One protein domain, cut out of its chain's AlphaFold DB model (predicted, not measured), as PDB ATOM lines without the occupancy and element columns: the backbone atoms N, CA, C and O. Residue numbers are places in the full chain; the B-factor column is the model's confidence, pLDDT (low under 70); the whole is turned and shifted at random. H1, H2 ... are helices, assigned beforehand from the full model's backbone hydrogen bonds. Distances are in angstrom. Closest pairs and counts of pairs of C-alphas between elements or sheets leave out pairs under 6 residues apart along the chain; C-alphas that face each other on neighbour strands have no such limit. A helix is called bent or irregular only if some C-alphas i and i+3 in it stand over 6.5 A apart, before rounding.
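This is residues 2 to 95 of the 480 residues of the protein "(diamondback moth) hypothetical protein" of Plutella xylostella (UniProt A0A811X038). This is a bundle of helices that run roughly along one axis: H1, H2, H3 and H5 sit at the four corners in cross-section, and H4, which comes before H5 in the chain, stands nearly in line with it and reaches past the other helices at one end. A long loop of residues 49 to 67 leads from H3 to H4 at that end. The printed part has 94 residues, with five named helices in the order H1, H2, H3, H4, H5 and no named strand, and its class is all helix. It is compact, with a radius of gyration of the C-alphas of 13.5 A, and elongated, spanning 42 by 27 by 24 A.

The longest helix, H3, residues 33 to 48, is only just irregular, with C-alphas 38 and 41 7.0 A apart, and has a kink of 36 degrees near residue 40. With residues 35 to 39 alone it touches H1, residues 5 to 13, at a shallow tilt of 23 degrees, the same way; the closest C-alphas, of Met 6 and Leu 39, are 7.3 A apart. With residues 33 to 37 alone H3 touches H5, residues 83 to 91, at a steep tilt of 41 degrees, opposite ways; the closest C-alphas, of Asn 33 and Leu 91, are 6.6 A apart. H1 and H2, residues 17 to 30, form a helical hairpin, with the closest C-alphas, of Ile 12 and Lys 20, 5.4 A apart, at a shallow tilt of 22 degrees. H2 and H3 are close but not clearly touching, with the closest C-alphas, of Ile 28 and Leu 36, 7.1 A apart. H2, with residues 25 to 28 alone, only just touches H5, with 3 pairs of C-alphas within 8 A; the closest, of Thr 25 and Ala 83, are 6.0 A apart. With residues 17 to 21 alone H2 touches H4, residues 68 to 78, where the C-alphas of Leu 21 and Phe 77 are closest, 7.0 A apart. H4 and H5 touch only at the corner, with the closest C-alphas, of Phe 77 and Ala 83, 5.4 A apart. H1 is apart from H4 and H5, and H3 is apart from H4. Every O i to N i+4 pair is within hydrogen-bond range in H1, H2, H4 and H5; in H3 9 of 12 are.

H3 is 22.3 A long, H2 19.9 A, H4 15.4 A, H1 12.4 A and H5 12.3 A. H1 begins at C-alpha 5 (-26.896, -30.086, -26.595), and H5 ends at C-alpha 91 (-12.173, -25.428, -33.355).

The C-alphas farthest apart, of Glu 65 and Pro 95, are 43.8 A apart. The printed part has no cut. The link from H3 to H4 is long; the others are tight. Mean pLDDT of the printed part is 87.3, with residues 2 to 3, 50 to 55 and 94 to 95 under 70.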
ATOM      1  N   ALA A   2     -35.912 -26.976 -26.865       42.41
ATOM      2  CA  ALA A   2     -34.521 -27.226 -27.225       42.41
ATOM      3  C   ALA A   2     -33.943 -28.171 -26.167       42.41
ATOM      4  O   ALA A   2     -33.683 -27.755 -25.045       42.41
ATOM      5  N   GLN A   3     -33.841 -29.462 -26.483       53.69
ATOM      6  CA  GLN A   3     -33.007 -30.372 -25.700       53.69
ATOM      7  C   GLN A   3     -31.587 -29.794 -25.682       53.69
ATOM      8  O   GLN A   3     -30.993 -29.626 -26.749       53.69
ATOM      9  N   ASP A   4     -31.096 -29.477 -24.485       84.50
ATOM     10  CA  ASP A   4     -29.740 -28.997 -24.221       84.50
ATOM     11  C   ASP A   4     -28.723 -29.901 -24.936       84.50
ATOM     12  O   ASP A   4     -28.764 -31.127 -24.788       84.50
ATOM     13  N   VAL A   5     -27.844 -29.329 -25.759       86.62
ATOM     14  CA  VAL A   5     -26.896 -30.086 -26.595       86.62
ATOM     15  C   VAL A   5     -25.964 -30.949 -25.740       86.62
ATOM     16  O   VAL A   5     -25.621 -32.060 -26.146       86.62
ATOM     17  N   MET A   6     -25.677 -30.521 -24.507       87.00
ATOM     18  CA  MET A   6     -24.975 -31.333 -23.509       87.00
ATOM     19  C   MET A   6     -25.742 -32.615 -23.157       87.00
ATOM     20  O   MET A   6     -25.170 -33.704 -23.142       87.00
ATOM     21  N   SER A   7     -27.052 -32.518 -22.910       88.38
ATOM     22  CA  SER A   7     -27.890 -33.681 -22.580       88.38
ATOM     23  C   SER A   7     -27.974 -34.681 -23.739       88.38
ATOM     24  O   SER A   7     -27.877 -35.895 -23.529       88.38
ATOM     25  N   LYS A   8     -28.067 -34.179 -24.980       91.19
ATOM     26  CA  LYS A   8     -28.016 -35.015 -26.186       91.19
ATOM     27  C   LYS A   8     -26.675 -35.725 -26.302       91.19
ATOM     28  O   LYS A   8     -26.654 -36.928 -26.530       91.19
ATOM     29  N   PHE A   9     -25.572 -35.009 -26.086       92.81
ATOM     30  CA  PHE A   9     -24.229 -35.576 -26.122       92.81
ATOM     31  C   PHE A   9     -24.074 -36.759 -25.156       92.81
ATOM     32  O   PHE A   9     -23.694 -37.846 -25.584       92.81
ATOM     33  N   TYR A  10     -24.456 -36.602 -23.886       91.06
ATOM     34  CA  TYR A  10     -24.382 -37.701 -22.917       91.06
ATOM     35  C   TYR A  10     -25.316 -38.867 -23.252       91.06
ATOM     36  O   TYR A  10     -24.973 -40.019 -22.992       91.06
ATOM     37  N   THR A  11     -26.467 -38.597 -23.873       93.19
ATOM     38  CA  THR A  11     -27.355 -39.656 -24.375       93.19
ATOM     39  C   THR A  11     -26.672 -40.452 -25.490       93.19
ATOM     40  O   THR A  11     -26.662 -41.680 -25.449       93.19
ATOM     41  N   ILE A  12     -26.027 -39.761 -26.436       94.25
ATOM     42  CA  ILE A  12     -25.302 -40.379 -27.554       94.25
ATOM     43  C   ILE A  12     -24.133 -41.240 -27.056       94.25
ATOM     44  O   ILE A  12     -23.920 -42.336 -27.569       94.25
ATOM     45  N   LEU A  13     -23.393 -40.797 -26.032       90.75
ATOM     46  CA  LEU A  13     -22.250 -41.552 -25.495       90.75
ATOM     47  C   LEU A  13     -22.622 -42.934 -24.932       90.75
ATOM     48  O   LEU A  13     -21.751 -43.806 -24.872       90.75
ATOM     49  N   ASN A  14     -23.887 -43.146 -24.564       90.25
ATOM     50  CA  ASN A  14     -24.396 -44.421 -24.056       90.25
ATOM     51  C   ASN A  14     -24.935 -45.353 -25.157       90.25
ATOM     52  O   ASN A  14     -25.285 -46.494 -24.862       90.25
ATOM     53  N   LEU A  15     -24.991 -44.902 -26.414       92.81
ATOM     54  CA  LEU A  15     -25.433 -45.729 -27.539       92.81
ATOM     55  C   LEU A  15     -24.395 -46.813 -27.899       92.81
ATOM     56  O   LEU A  15     -23.201 -46.657 -27.601       92.81
ATOM     57  N   PRO A  16     -24.808 -47.895 -28.587       92.19
ATOM     58  CA  PRO A  16     -23.887 -48.842 -29.213       92.19
ATOM     59  C   PRO A  16     -22.914 -48.136 -30.165       92.19
ATOM     60  O   PRO A  16     -23.263 -47.117 -30.757       92.19
ATOM     61  N   LEU A  17     -21.704 -48.676 -30.346       91.12
ATOM     62  CA  LEU A  17     -20.612 -47.989 -31.054       91.12
ATOM     63  C   LEU A  17     -21.018 -47.450 -32.437       91.12
ATOM     64  O   LEU A  17     -20.739 -46.297 -32.744       91.12
ATOM     65  N   TYR A  18     -21.718 -48.242 -33.249       93.44
ATOM     66  CA  TYR A  18     -22.168 -47.813 -34.576       93.44
ATOM     67  C   TYR A  18     -23.087 -46.579 -34.528       93.44
ATOM     68  O   TYR A  18     -22.829 -45.574 -35.192       93.44
ATOM     69  N   GLU A  19     -24.143 -46.628 -33.714       94.75
ATOM     70  CA  GLU A  19     -25.091 -45.518 -33.555       94.75
ATOM     71  C   GLU A  19     -24.428 -44.309 -32.897       94.75
ATOM     72  O   GLU A  19     -24.606 -43.181 -33.354       94.75
ATOM     73  N   LYS A  20     -23.587 -44.556 -31.886       94.75
ATOM     74  CA  LYS A  20     -22.788 -43.543 -31.195       94.75
ATOM     75  C   LYS A  20     -21.969 -42.721 -32.182       94.75
ATOM     76  O   LYS A  20     -22.046 -41.499 -32.156       94.75
ATOM     77  N   LEU A  21     -21.200 -43.365 -33.059       95.62
ATOM     78  CA  LEU A  21     -20.323 -42.663 -34.001       95.62
ATOM     79  C   LEU A  21     -21.113 -41.904 -35.075       95.62
ATOM     80  O   LEU A  21     -20.736 -40.785 -35.438       95.62
ATOM     81  N   ASN A  22     -22.231 -42.463 -35.542       94.06
ATOM     82  CA  ASN A  22     -23.107 -41.800 -36.507       94.06
ATOM     83  C   ASN A  22     -23.767 -40.549 -35.914       94.06
ATOM     84  O   ASN A  22     -23.708 -39.475 -36.517       94.06
ATOM     85  N   GLU A  23     -24.358 -40.658 -34.726       95.56
ATOM     86  CA  GLU A  23     -25.001 -39.527 -34.051       95.56
ATOM     87  C   GLU A  23     -23.978 -38.485 -33.574       95.56
ATOM     88  O   GLU A  23     -24.227 -37.287 -33.711       95.56
ATOM     89  N   LEU A  24     -22.789 -38.900 -33.115       95.56
ATOM     90  CA  LEU A  24     -21.692 -37.969 -32.821       95.56
ATOM     91  C   LEU A  24     -21.262 -37.196 -34.067       95.56
ATOM     92  O   LEU A  24     -21.051 -35.992 -33.981       95.56
ATOM     93  N   THR A  25     -21.154 -37.855 -35.222       95.25
ATOM     94  CA  THR A  25     -20.784 -37.177 -36.475       95.25
ATOM     95  C   THR A  25     -21.831 -36.127 -36.858       95.25
ATOM     96  O   THR A  25     -21.476 -34.984 -37.136       95.25
ATOM     97  N   LYS A  26     -23.126 -36.462 -36.767       94.25
ATOM     98  CA  LYS A  26     -24.228 -35.510 -37.003       94.25
ATOM     99  C   LYS A  26     -24.204 -34.334 -36.025       94.25
ATOM    100  O   LYS A  26     -24.430 -33.192 -36.430       94.25
ATOM    101  N   LEU A  27     -23.935 -34.595 -34.746       93.81
ATOM    102  CA  LEU A  27     -23.811 -33.563 -33.716       93.81
ATOM    103  C   LEU A  27     -22.619 -32.635 -34.004       93.81
ATOM    104  O   LEU A  27     -22.766 -31.417 -33.976       93.81
ATOM    105  N   ILE A  28     -21.463 -33.198 -34.371       93.12
ATOM    106  CA  ILE A  28     -20.259 -32.446 -34.757       93.12
ATOM    107  C   ILE A  28     -20.524 -31.531 -35.955       93.12
ATOM    108  O   ILE A  28     -20.046 -30.396 -35.968       93.12
ATOM    109  N   ASP A  29     -21.268 -32.002 -36.954       91.19
ATOM    110  CA  ASP A  29     -21.518 -31.234 -38.173       91.19
ATOM    111  C   ASP A  29     -22.599 -30.144 -37.957       91.19
ATOM    112  O   ASP A  29     -22.479 -29.050 -38.508       91.19
ATOM    113  N   SER A  30     -23.606 -30.380 -37.103       90.81
ATOM    114  CA  SER A  30     -24.757 -29.471 -36.911       90.81
ATOM    115  C   SER A  30     -24.662 -28.483 -35.738       90.81
ATOM    116  O   SER A  30     -25.331 -27.449 -35.770       90.81
ATOM    117  N   SER A  31     -23.846 -28.751 -34.714       91.00
ATOM    118  CA  SER A  31     -23.752 -27.891 -33.523       91.00
ATOM    119  C   SER A  31     -22.888 -26.635 -33.740       91.00
ATOM    120  O   SER A  31     -21.961 -26.650 -34.554       91.00
ATOM    121  N   PRO A  32     -23.142 -25.530 -33.009       89.75
ATOM    122  CA  PRO A  32     -22.308 -24.327 -33.036       89.75
ATOM    123  C   PRO A  32     -20.949 -24.537 -32.344       89.75
ATOM    124  O   PRO A  32     -20.827 -25.305 -31.389       89.75
ATOM    125  N   ASN A  33     -19.925 -23.787 -32.774       88.75
ATOM    126  CA  ASN A  33     -18.545 -23.932 -32.280       88.75
ATOM    127  C   ASN A  33     -18.432 -23.787 -30.753       88.75
ATOM    128  O   ASN A  33     -17.707 -24.548 -30.124       88.75
ATOM    129  N   LYS A  34     -19.182 -22.861 -30.143       87.88
ATOM    130  CA  LYS A  34     -19.146 -22.606 -28.693       87.88
ATOM    131  C   LYS A  34     -19.550 -23.828 -27.859       87.88
ATOM    132  O   LYS A  34     -18.937 -24.106 -26.834       87.88
ATOM    133  N   GLU A  35     -20.570 -24.559 -28.295       88.81
ATOM    134  CA  GLU A  35     -21.007 -25.787 -27.620       88.81
ATOM    135  C   GLU A  35     -20.004 -26.915 -27.858       88.81
ATOM    136  O   GLU A  35     -19.618 -27.621 -26.929       88.81
ATOM    137  N   LEU A  36     -19.502 -27.027 -29.090       90.50
ATOM    138  CA  LEU A  36     -18.475 -28.000 -29.452       90.50
ATOM    139  C   LEU A  36     -17.174 -27.816 -28.652       90.50
ATOM    140  O   LEU A  36     -16.562 -28.808 -28.267       90.50
ATOM    141  N   GLN A  37     -16.778 -26.577 -28.338       89.44
ATOM    142  CA  GLN A  37     -15.635 -26.287 -27.463       89.44
ATOM    143  C   GLN A  37     -15.827 -26.841 -26.045       89.44
ATOM    144  O   GLN A  37     -14.890 -27.387 -25.467       89.44
ATOM    145  N   ALA A  38     -17.035 -26.734 -25.484       89.25
ATOM    146  CA  ALA A  38     -17.338 -27.274 -24.157       89.25
ATOM    147  C   ALA A  38     -17.385 -28.814 -24.154       89.25
ATOM    148  O   ALA A  38     -16.969 -29.452 -23.184       89.25
ATOM    149  N   LEU A  39     -17.857 -29.410 -25.252       91.50
ATOM    150  CA  LEU A  39     -17.960 -30.861 -25.420       91.50
ATOM    151  C   LEU A  39     -16.625 -31.544 -25.721       91.50
ATOM    152  O   LEU A  39     -16.439 -32.708 -25.364       91.50
ATOM    153  N   PHE A  40     -15.690 -30.846 -26.366       93.12
ATOM    154  CA  PHE A  40     -14.464 -31.448 -26.882       93.12
ATOM    155  C   PHE A  40     -13.637 -32.186 -25.809       93.12
ATOM    156  O   PHE A  40     -13.374 -33.374 -26.007       93.12
ATOM    157  N   PRO A  41     -13.303 -31.602 -24.637       92.25
ATOM    158  CA  PRO A  41     -12.555 -32.319 -23.596       92.25
ATOM    159  C   PRO A  41     -13.291 -33.544 -23.051       92.25
ATOM    160  O   PRO A  41     -12.665 -34.549 -22.718       92.25
ATOM    161  N   GLN A  42     -14.625 -33.479 -22.977       91.88
ATOM    162  CA  GLN A  42     -15.456 -34.582 -22.491       91.88
ATOM    163  C   GLN A  42     -15.439 -35.749 -23.477       91.88
ATOM    164  O   GLN A  42     -15.314 -36.900 -23.062       91.88
ATOM    165  N   LEU A  43     -15.490 -35.456 -24.780       93.94
ATOM    166  CA  LEU A  43     -15.354 -36.461 -25.830       93.94
ATOM    167  C   LEU A  43     -13.968 -37.115 -25.798       93.94
ATOM    168  O   LEU A  43     -13.883 -38.339 -25.800       93.94
ATOM    169  N   ILE A  44     -12.893 -36.326 -25.700       93.56
ATOM    170  CA  ILE A  44     -11.520 -36.853 -25.612       93.56
ATOM    171  C   ILE A  44     -11.344 -37.751 -24.381       93.56
ATOM    172  O   ILE A  44     -10.838 -38.868 -24.499       93.56
ATOM    173  N   SER A  45     -11.826 -37.303 -23.220       90.62
ATOM    174  CA  SER A  45     -11.806 -38.089 -21.983       90.62
ATOM    175  C   SER A  45     -12.611 -39.389 -22.104       90.62
ATOM    176  O   SER A  45     -12.181 -40.435 -21.613       90.62
ATOM    177  N   ASN A  46     -13.752 -39.364 -22.805       91.56
ATOM    178  CA  ASN A  46     -14.568 -40.553 -23.045       91.56
ATOM    179  C   ASN A  46     -13.903 -41.554 -24.004       91.56
ATOM    180  O   ASN A  46     -14.019 -42.753 -23.777       91.56
ATOM    181  N   ILE A  47     -13.190 -41.077 -25.029       92.88
ATOM    182  CA  ILE A  47     -12.473 -41.930 -25.989       92.88
ATOM    183  C   ILE A  47     -11.292 -42.632 -25.313       92.88
ATOM    184  O   ILE A  47     -11.151 -43.851 -25.428       92.88
ATOM    185  N   PHE A  48     -10.446 -41.875 -24.606       89.88
ATOM    186  CA  PHE A  48      -9.179 -42.383 -24.072       89.88
ATOM    187  C   PHE A  48      -9.251 -42.893 -22.632       89.88
ATOM    188  O   PHE A  48      -8.291 -43.511 -22.174       89.88
ATOM    189  N   GLY A  49     -10.355 -42.666 -21.920       77.69
ATOM    190  CA  GLY A  49     -10.503 -43.139 -20.547       77.69
ATOM    191  C   GLY A  49      -9.573 -42.408 -19.577       77.69
ATOM    192  O   GLY A  49      -8.717 -43.018 -18.947       77.69
ATOM    193  N   SER A  50      -9.714 -41.083 -19.453       59.62
ATOM    194  CA  SER A  50      -8.858 -40.256 -18.576       59.62
ATOM    195  C   SER A  50      -9.098 -40.462 -17.068       59.62
ATOM    196  O   SER A  50      -8.468 -39.784 -16.258       59.62
ATOM    197  N   SER A  51     -10.006 -41.359 -16.669       52.00
ATOM    198  CA  SER A  51     -10.280 -41.692 -15.268       52.00
ATOM    199  C   SER A  51     -10.043 -43.178 -15.012       52.00
ATOM    200  O   SER A  51     -10.362 -44.019 -15.846       52.00
ATOM    201  N   CYS A  52      -9.557 -43.511 -13.817       44.19
ATOM    202  CA  CYS A  52      -9.333 -44.881 -13.335       44.19
ATOM    203  C   CYS A  52     -10.588 -45.782 -13.294       44.19
ATOM    204  O   CYS A  52     -10.501 -46.929 -12.873       44.19
ATOM    205  N   TYR A  53     -11.752 -45.275 -13.709       49.38
ATOM    206  CA  TYR A  53     -13.025 -45.996 -13.745       49.38
ATOM    207  C   TYR A  53     -13.618 -46.103 -15.157       49.38
ATOM    208  O   TYR A  53     -14.678 -46.702 -15.325       49.38
ATOM    209  N   ASN A  54     -12.974 -45.519 -16.174       65.44
ATOM    210  CA  ASN A  54     -13.437 -45.574 -17.555       65.44
ATOM    211  C   ASN A  54     -12.333 -46.127 -18.462       65.44
ATOM    212  O   ASN A  54     -11.327 -45.466 -18.692       65.44
ATOM    213  N   ASN A  55     -12.569 -47.301 -19.049       68.69
ATOM    214  CA  ASN A  55     -11.641 -47.946 -19.987       68.69
ATOM    215  C   ASN A  55     -11.660 -47.336 -21.403       68.69
ATOM    216  O   ASN A  55     -10.986 -47.839 -22.308       68.69
ATOM    217  N   GLY A  56     -12.422 -46.257 -21.601       86.25
ATOM    218  CA  GLY A  56     -12.553 -45.563 -22.874       86.25
ATOM    219  C   GLY A  56     -13.224 -46.428 -23.941       86.25
ATOM    220  O   GLY A  56     -14.009 -47.323 -23.640       86.25
ATOM    221  N   TRP A  57     -12.898 -46.178 -25.208       90.56
ATOM    222  CA  TRP A  57     -13.427 -46.944 -26.347       90.56
ATOM    223  C   TRP A  57     -12.620 -48.212 -26.664       90.56
ATOM    224  O   TRP A  57     -12.829 -48.832 -27.701       90.56
ATOM    225  N   GLY A  58     -11.675 -48.600 -25.799       87.94
ATOM    226  CA  GLY A  58     -10.925 -49.846 -25.963       87.94
ATOM    227  C   GLY A  58     -10.000 -49.874 -27.187       87.94
ATOM    228  O   GLY A  58      -9.788 -50.938 -27.760       87.94
ATOM    229  N   LEU A  59      -9.410 -48.743 -27.593       90.25
ATOM    230  CA  LEU A  59      -8.564 -48.662 -28.801       90.25
ATOM    231  C   LEU A  59      -7.408 -49.680 -28.814       90.25
ATOM    232  O   LEU A  59      -6.989 -50.135 -29.874       90.25
ATOM    233  N   ARG A  60      -6.896 -50.041 -27.634       87.38
ATOM    234  CA  ARG A  60      -5.818 -51.025 -27.458       87.38
ATOM    235  C   ARG A  60      -6.309 -52.481 -27.449       87.38
ATOM    236  O   ARG A  60      -5.518 -53.390 -27.677       87.38
ATOM    237  N   SER A  61      -7.598 -52.714 -27.189       85.75
ATOM    238  CA  SER A  61      -8.207 -54.050 -27.120       85.75
ATOM    239  C   SER A  61      -8.954 -54.446 -28.392       85.75
ATOM    240  O   SER A  61      -8.976 -55.625 -28.733       85.75
ATOM    241  N   VAL A  62      -9.552 -53.482 -29.098       89.06
ATOM    242  CA  VAL A  62     -10.245 -53.732 -30.366       89.06
ATOM    243  C   VAL A  62      -9.205 -54.054 -31.435       89.06
ATOM    244  O   VAL A  62      -8.320 -53.245 -31.722       89.06
ATOM    245  N   THR A  63      -9.311 -55.240 -32.030       88.50
ATOM    246  CA  THR A  63      -8.410 -55.726 -33.086       88.50
ATOM    247  C   THR A  63      -9.199 -56.095 -34.335       88.50
ATOM    248  O   THR A  63     -10.376 -56.446 -34.247       88.50
ATOM    249  N   CYS A  64      -8.540 -56.044 -35.495       86.06
ATOM    250  CA  CYS A  64      -9.151 -56.441 -36.769       86.06
ATOM    251  C   CYS A  64      -9.639 -57.904 -36.740       86.06
ATOM    252  O   CYS A  64     -10.721 -58.210 -37.230       86.06
ATOM    253  N   GLU A  65      -8.873 -58.794 -36.099       85.69
ATOM    254  CA  GLU A  65      -9.175 -60.228 -36.016       85.69
ATOM    255  C   GLU A  65     -10.381 -60.528 -35.119       85.69
ATOM    256  O   GLU A  65     -11.237 -61.334 -35.481       85.69
ATOM    257  N   ALA A  66     -10.464 -59.887 -33.949       87.19
ATOM    258  CA  ALA A  66     -11.523 -60.172 -32.985       87.19
ATOM    259  C   ALA A  66     -12.828 -59.422 -33.295       87.19
ATOM    260  O   ALA A  66     -13.914 -59.954 -33.072       87.19
ATOM    261  N   GLN A  67     -12.732 -58.169 -33.755       90.19
ATOM    262  CA  GLN A  67     -13.867 -57.250 -33.879       90.19
ATOM    263  C   GLN A  67     -13.736 -56.370 -35.143       90.19
ATOM    264  O   GLN A  67     -13.586 -55.150 -35.036       90.19
ATOM    265  N   PRO A  68     -13.820 -56.947 -36.359       90.94
ATOM    266  CA  PRO A  68     -13.519 -56.234 -37.608       90.94
ATOM    267  C   PRO A  68     -14.444 -55.037 -37.873       90.94
ATOM    268  O   PRO A  68     -14.003 -54.006 -38.380       90.94
ATOM    269  N   GLN A  69     -15.726 -55.146 -37.507       92.12
ATOM    270  CA  GLN A  69     -16.699 -54.066 -37.699       92.12
ATOM    271  C   GLN A  69     -16.423 -52.878 -36.768       92.12
ATOM    272  O   GLN A  69     -16.352 -51.742 -37.231       92.12
ATOM    273  N   GLU A  70     -16.226 -53.130 -35.468       92.75
ATOM    274  CA  GLU A  70     -15.889 -52.077 -34.499       92.75
ATOM    275  C   GLU A  70     -14.548 -51.423 -34.838       92.75
ATOM    276  O   GLU A  70     -14.432 -50.199 -34.823       92.75
ATOM    277  N   TYR A  71     -13.564 -52.238 -35.225       92.69
ATOM    278  CA  TYR A  71     -12.259 -51.784 -35.688       92.69
ATOM    279  C   TYR A  71     -12.389 -50.804 -36.862       92.69
ATOM    280  O   TYR A  71     -11.884 -49.685 -36.784       92.69
ATOM    281  N   ALA A  72     -13.124 -51.169 -37.920       94.31
ATOM    282  CA  ALA A  72     -13.312 -50.311 -39.090       94.31
ATOM    283  C   ALA A  72     -14.020 -48.987 -38.749       94.31
ATOM    284  O   ALA A  72     -13.632 -47.928 -39.246       94.31
ATOM    285  N   LEU A  73     -15.029 -49.031 -37.876       95.31
ATOM    286  CA  LEU A  73     -15.766 -47.844 -37.440       95.31
ATOM    287  C   LEU A  73     -14.888 -46.880 -36.630       95.31
ATOM    288  O   LEU A  73     -14.909 -45.671 -36.878       95.31
ATOM    289  N   LEU A  74     -14.089 -47.405 -35.695       95.50
ATOM    290  CA  LEU A  74     -13.141 -46.610 -34.910       95.50
ATOM    291  C   LEU A  74     -12.091 -45.957 -35.806       95.50
ATOM    292  O   LEU A  74     -11.828 -44.762 -35.658       95.50
ATOM    293  N   LEU A  75     -11.533 -46.713 -36.760       94.25
ATOM    294  CA  LEU A  75     -10.581 -46.173 -37.725       94.25
ATOM    295  C   LEU A  75     -11.206 -45.063 -38.568       94.25
ATOM    296  O   LEU A  75     -10.607 -44.002 -38.691       94.25
ATOM    297  N   ALA A  76     -12.417 -45.247 -39.093       95.12
ATOM    298  CA  ALA A  76     -13.076 -44.227 -39.908       95.12
ATOM    299  C   ALA A  76     -13.349 -42.924 -39.130       95.12
ATOM    300  O   ALA A  76     -13.157 -41.827 -39.658       95.12
ATOM    301  N   PHE A  77     -13.775 -43.026 -37.867       96.62
ATOM    302  CA  PHE A  77     -14.087 -41.854 -37.045       96.62
ATOM    303  C   PHE A  77     -12.834 -41.094 -36.581       96.62
ATOM    304  O   PHE A  77     -12.833 -39.858 -36.572       96.62
ATOM    305  N   LEU A  78     -11.778 -41.826 -36.202       96.75
ATOM    306  CA  LEU A  78     -10.539 -41.277 -35.640       96.75
ATOM    307  C   LEU A  78      -9.437 -41.050 -36.685       96.75
ATOM    308  O   LEU A  78      -8.421 -40.446 -36.352       96.75
ATOM    309  N   ALA A  79      -9.608 -41.484 -37.935       93.88
ATOM    310  CA  ALA A  79      -8.638 -41.277 -39.009       93.88
ATOM    311  C   ALA A  79      -8.185 -39.804 -39.131       93.88
ATOM    312  O   ALA A  79      -8.910 -38.891 -38.726       93.88
ATOM    313  N   PRO A  80      -7.030 -39.532 -39.769       90.62
ATOM    314  CA  PRO A  80      -6.573 -38.172 -40.064       90.62
ATOM    315  C   PRO A  80      -7.633 -37.264 -40.721       90.62
ATOM    316  O   PRO A  80      -7.695 -36.070 -40.440       90.62
ATOM    317  N   SER A  81      -8.487 -37.843 -41.571       88.38
ATOM    318  CA  SER A  81      -9.627 -37.196 -42.242       88.38
ATOM    319  C   SER A  81     -10.984 -37.447 -41.560       88.38
ATOM    320  O   SER A  81     -12.027 -37.039 -42.075       88.38
ATOM    321  N   GLY A  82     -10.984 -38.118 -40.408       92.44
ATOM    322  CA  GLY A  82     -12.165 -38.515 -39.650       92.44
ATOM    323  C   GLY A  82     -12.871 -37.349 -38.952       92.44
ATOM    324  O   GLY A  82     -12.367 -36.225 -38.869       92.44
ATOM    325  N   ALA A  83     -14.070 -37.618 -38.430       93.56
ATOM    326  CA  ALA A  83     -14.930 -36.610 -37.808       93.56
ATOM    327  C   ALA A  83     -14.258 -35.897 -36.620       93.56
ATOM    328  O   ALA A  83     -14.436 -34.691 -36.454       93.56
ATOM    329  N   LEU A  84     -13.439 -36.606 -35.835       94.69
ATOM    330  CA  LEU A  84     -12.795 -36.019 -34.661       94.69
ATOM    331  C   LEU A  84     -11.705 -34.998 -35.014       94.69
ATOM    332  O   LEU A  84     -11.627 -33.935 -34.400       94.69
ATOM    333  N   LEU A  85     -10.878 -35.280 -36.023       92.75
ATOM    334  CA  LEU A  85      -9.869 -34.317 -36.472       92.75
ATOM    335  C   LEU A  85     -10.476 -33.190 -37.306       92.75
ATOM    336  O   LEU A  85      -9.993 -32.061 -37.221       92.75
ATOM    337  N   ARG A  86     -11.587 -33.440 -38.017       91.94
ATOM    338  CA  ARG A  86     -12.413 -32.363 -38.591       91.94
ATOM    339  C   ARG A  86     -12.951 -31.431 -37.504       91.94
ATOM    340  O   ARG A  86     -12.878 -30.217 -37.670       91.94
ATOM    341  N   LEU A  87     -13.420 -31.976 -36.379       92.50
ATOM    342  CA  LEU A  87     -13.829 -31.188 -35.216       92.50
ATOM    343  C   LEU A  87     -12.658 -30.368 -34.657       92.50
ATOM    344  O   LEU A  87     -12.783 -29.157 -34.508       92.50
ATOM    345  N   ALA A  88     -11.501 -30.989 -34.405       91.00
ATOM    346  CA  ALA A  88     -10.324 -30.276 -33.903       91.00
ATOM    347  C   ALA A  88      -9.883 -29.141 -34.850       91.00
ATOM    348  O   ALA A  88      -9.580 -28.038 -34.398       91.00
ATOM    349  N   ALA A  89      -9.913 -29.382 -36.166       88.75
ATOM    350  CA  ALA A  89      -9.640 -28.380 -37.193       88.75
ATOM    351  C   ALA A  89     -10.664 -27.233 -37.186       88.75
ATOM    352  O   ALA A  89     -10.282 -26.069 -37.303       88.75
ATOM    353  N   ARG A  90     -11.954 -27.549 -37.015       88.81
ATOM    354  CA  ARG A  90     -13.053 -26.575 -36.925       88.81
ATOM    355  C   ARG A  90     -12.930 -25.668 -35.698       88.81
ATOM    356  O   ARG A  90     -13.319 -24.509 -35.766       88.81
ATOM    357  N   LEU A  91     -12.376 -26.178 -34.598       88.81
ATOM    358  CA  LEU A  91     -12.173 -25.428 -33.355       88.81
ATOM    359  C   LEU A  91     -10.868 -24.613 -33.324       88.81
ATOM    360  O   LEU A  91     -10.669 -23.828 -32.402       88.81
ATOM    361  N   LEU A  92      -9.974 -24.794 -34.302       85.38
ATOM    362  CA  LEU A  92      -8.652 -24.163 -34.337       85.38
ATOM    363  C   LEU A  92      -8.637 -22.631 -34.569       85.38
ATOM    364  O   LEU A  92      -7.801 -21.977 -33.948       85.38
ATOM    365  N   PRO A  93      -9.486 -22.035 -35.439       75.38
ATOM    366  CA  PRO A  93      -9.422 -20.603 -35.752       75.38
ATOM    367  C   PRO A  93     -10.079 -19.688 -34.700       75.38
ATOM    368  O   PRO A  93      -9.983 -18.469 -34.819       75.38
ATOM    369  N   GLU A  94     -10.744 -20.240 -33.682       63.72
ATOM    370  CA  GLU A  94     -11.443 -19.456 -32.656       63.72
ATOM    371  C   GLU A  94     -10.457 -18.843 -31.630       63.72
ATOM    372  O   GLU A  94      -9.542 -19.532 -31.171       63.72
ATOM    373  N   PRO A  95     -10.634 -17.574 -31.206       59.94
ATOM    374  CA  PRO A  95      -9.676 -16.842 -30.365       59.94
ATOM    375  C   PRO A  95      -9.505 -17.351 -28.916       59.94
ATOM    376  O   PRO A  95      -8.667 -16.814 -28.195       59.94
TER     377      PRO A  95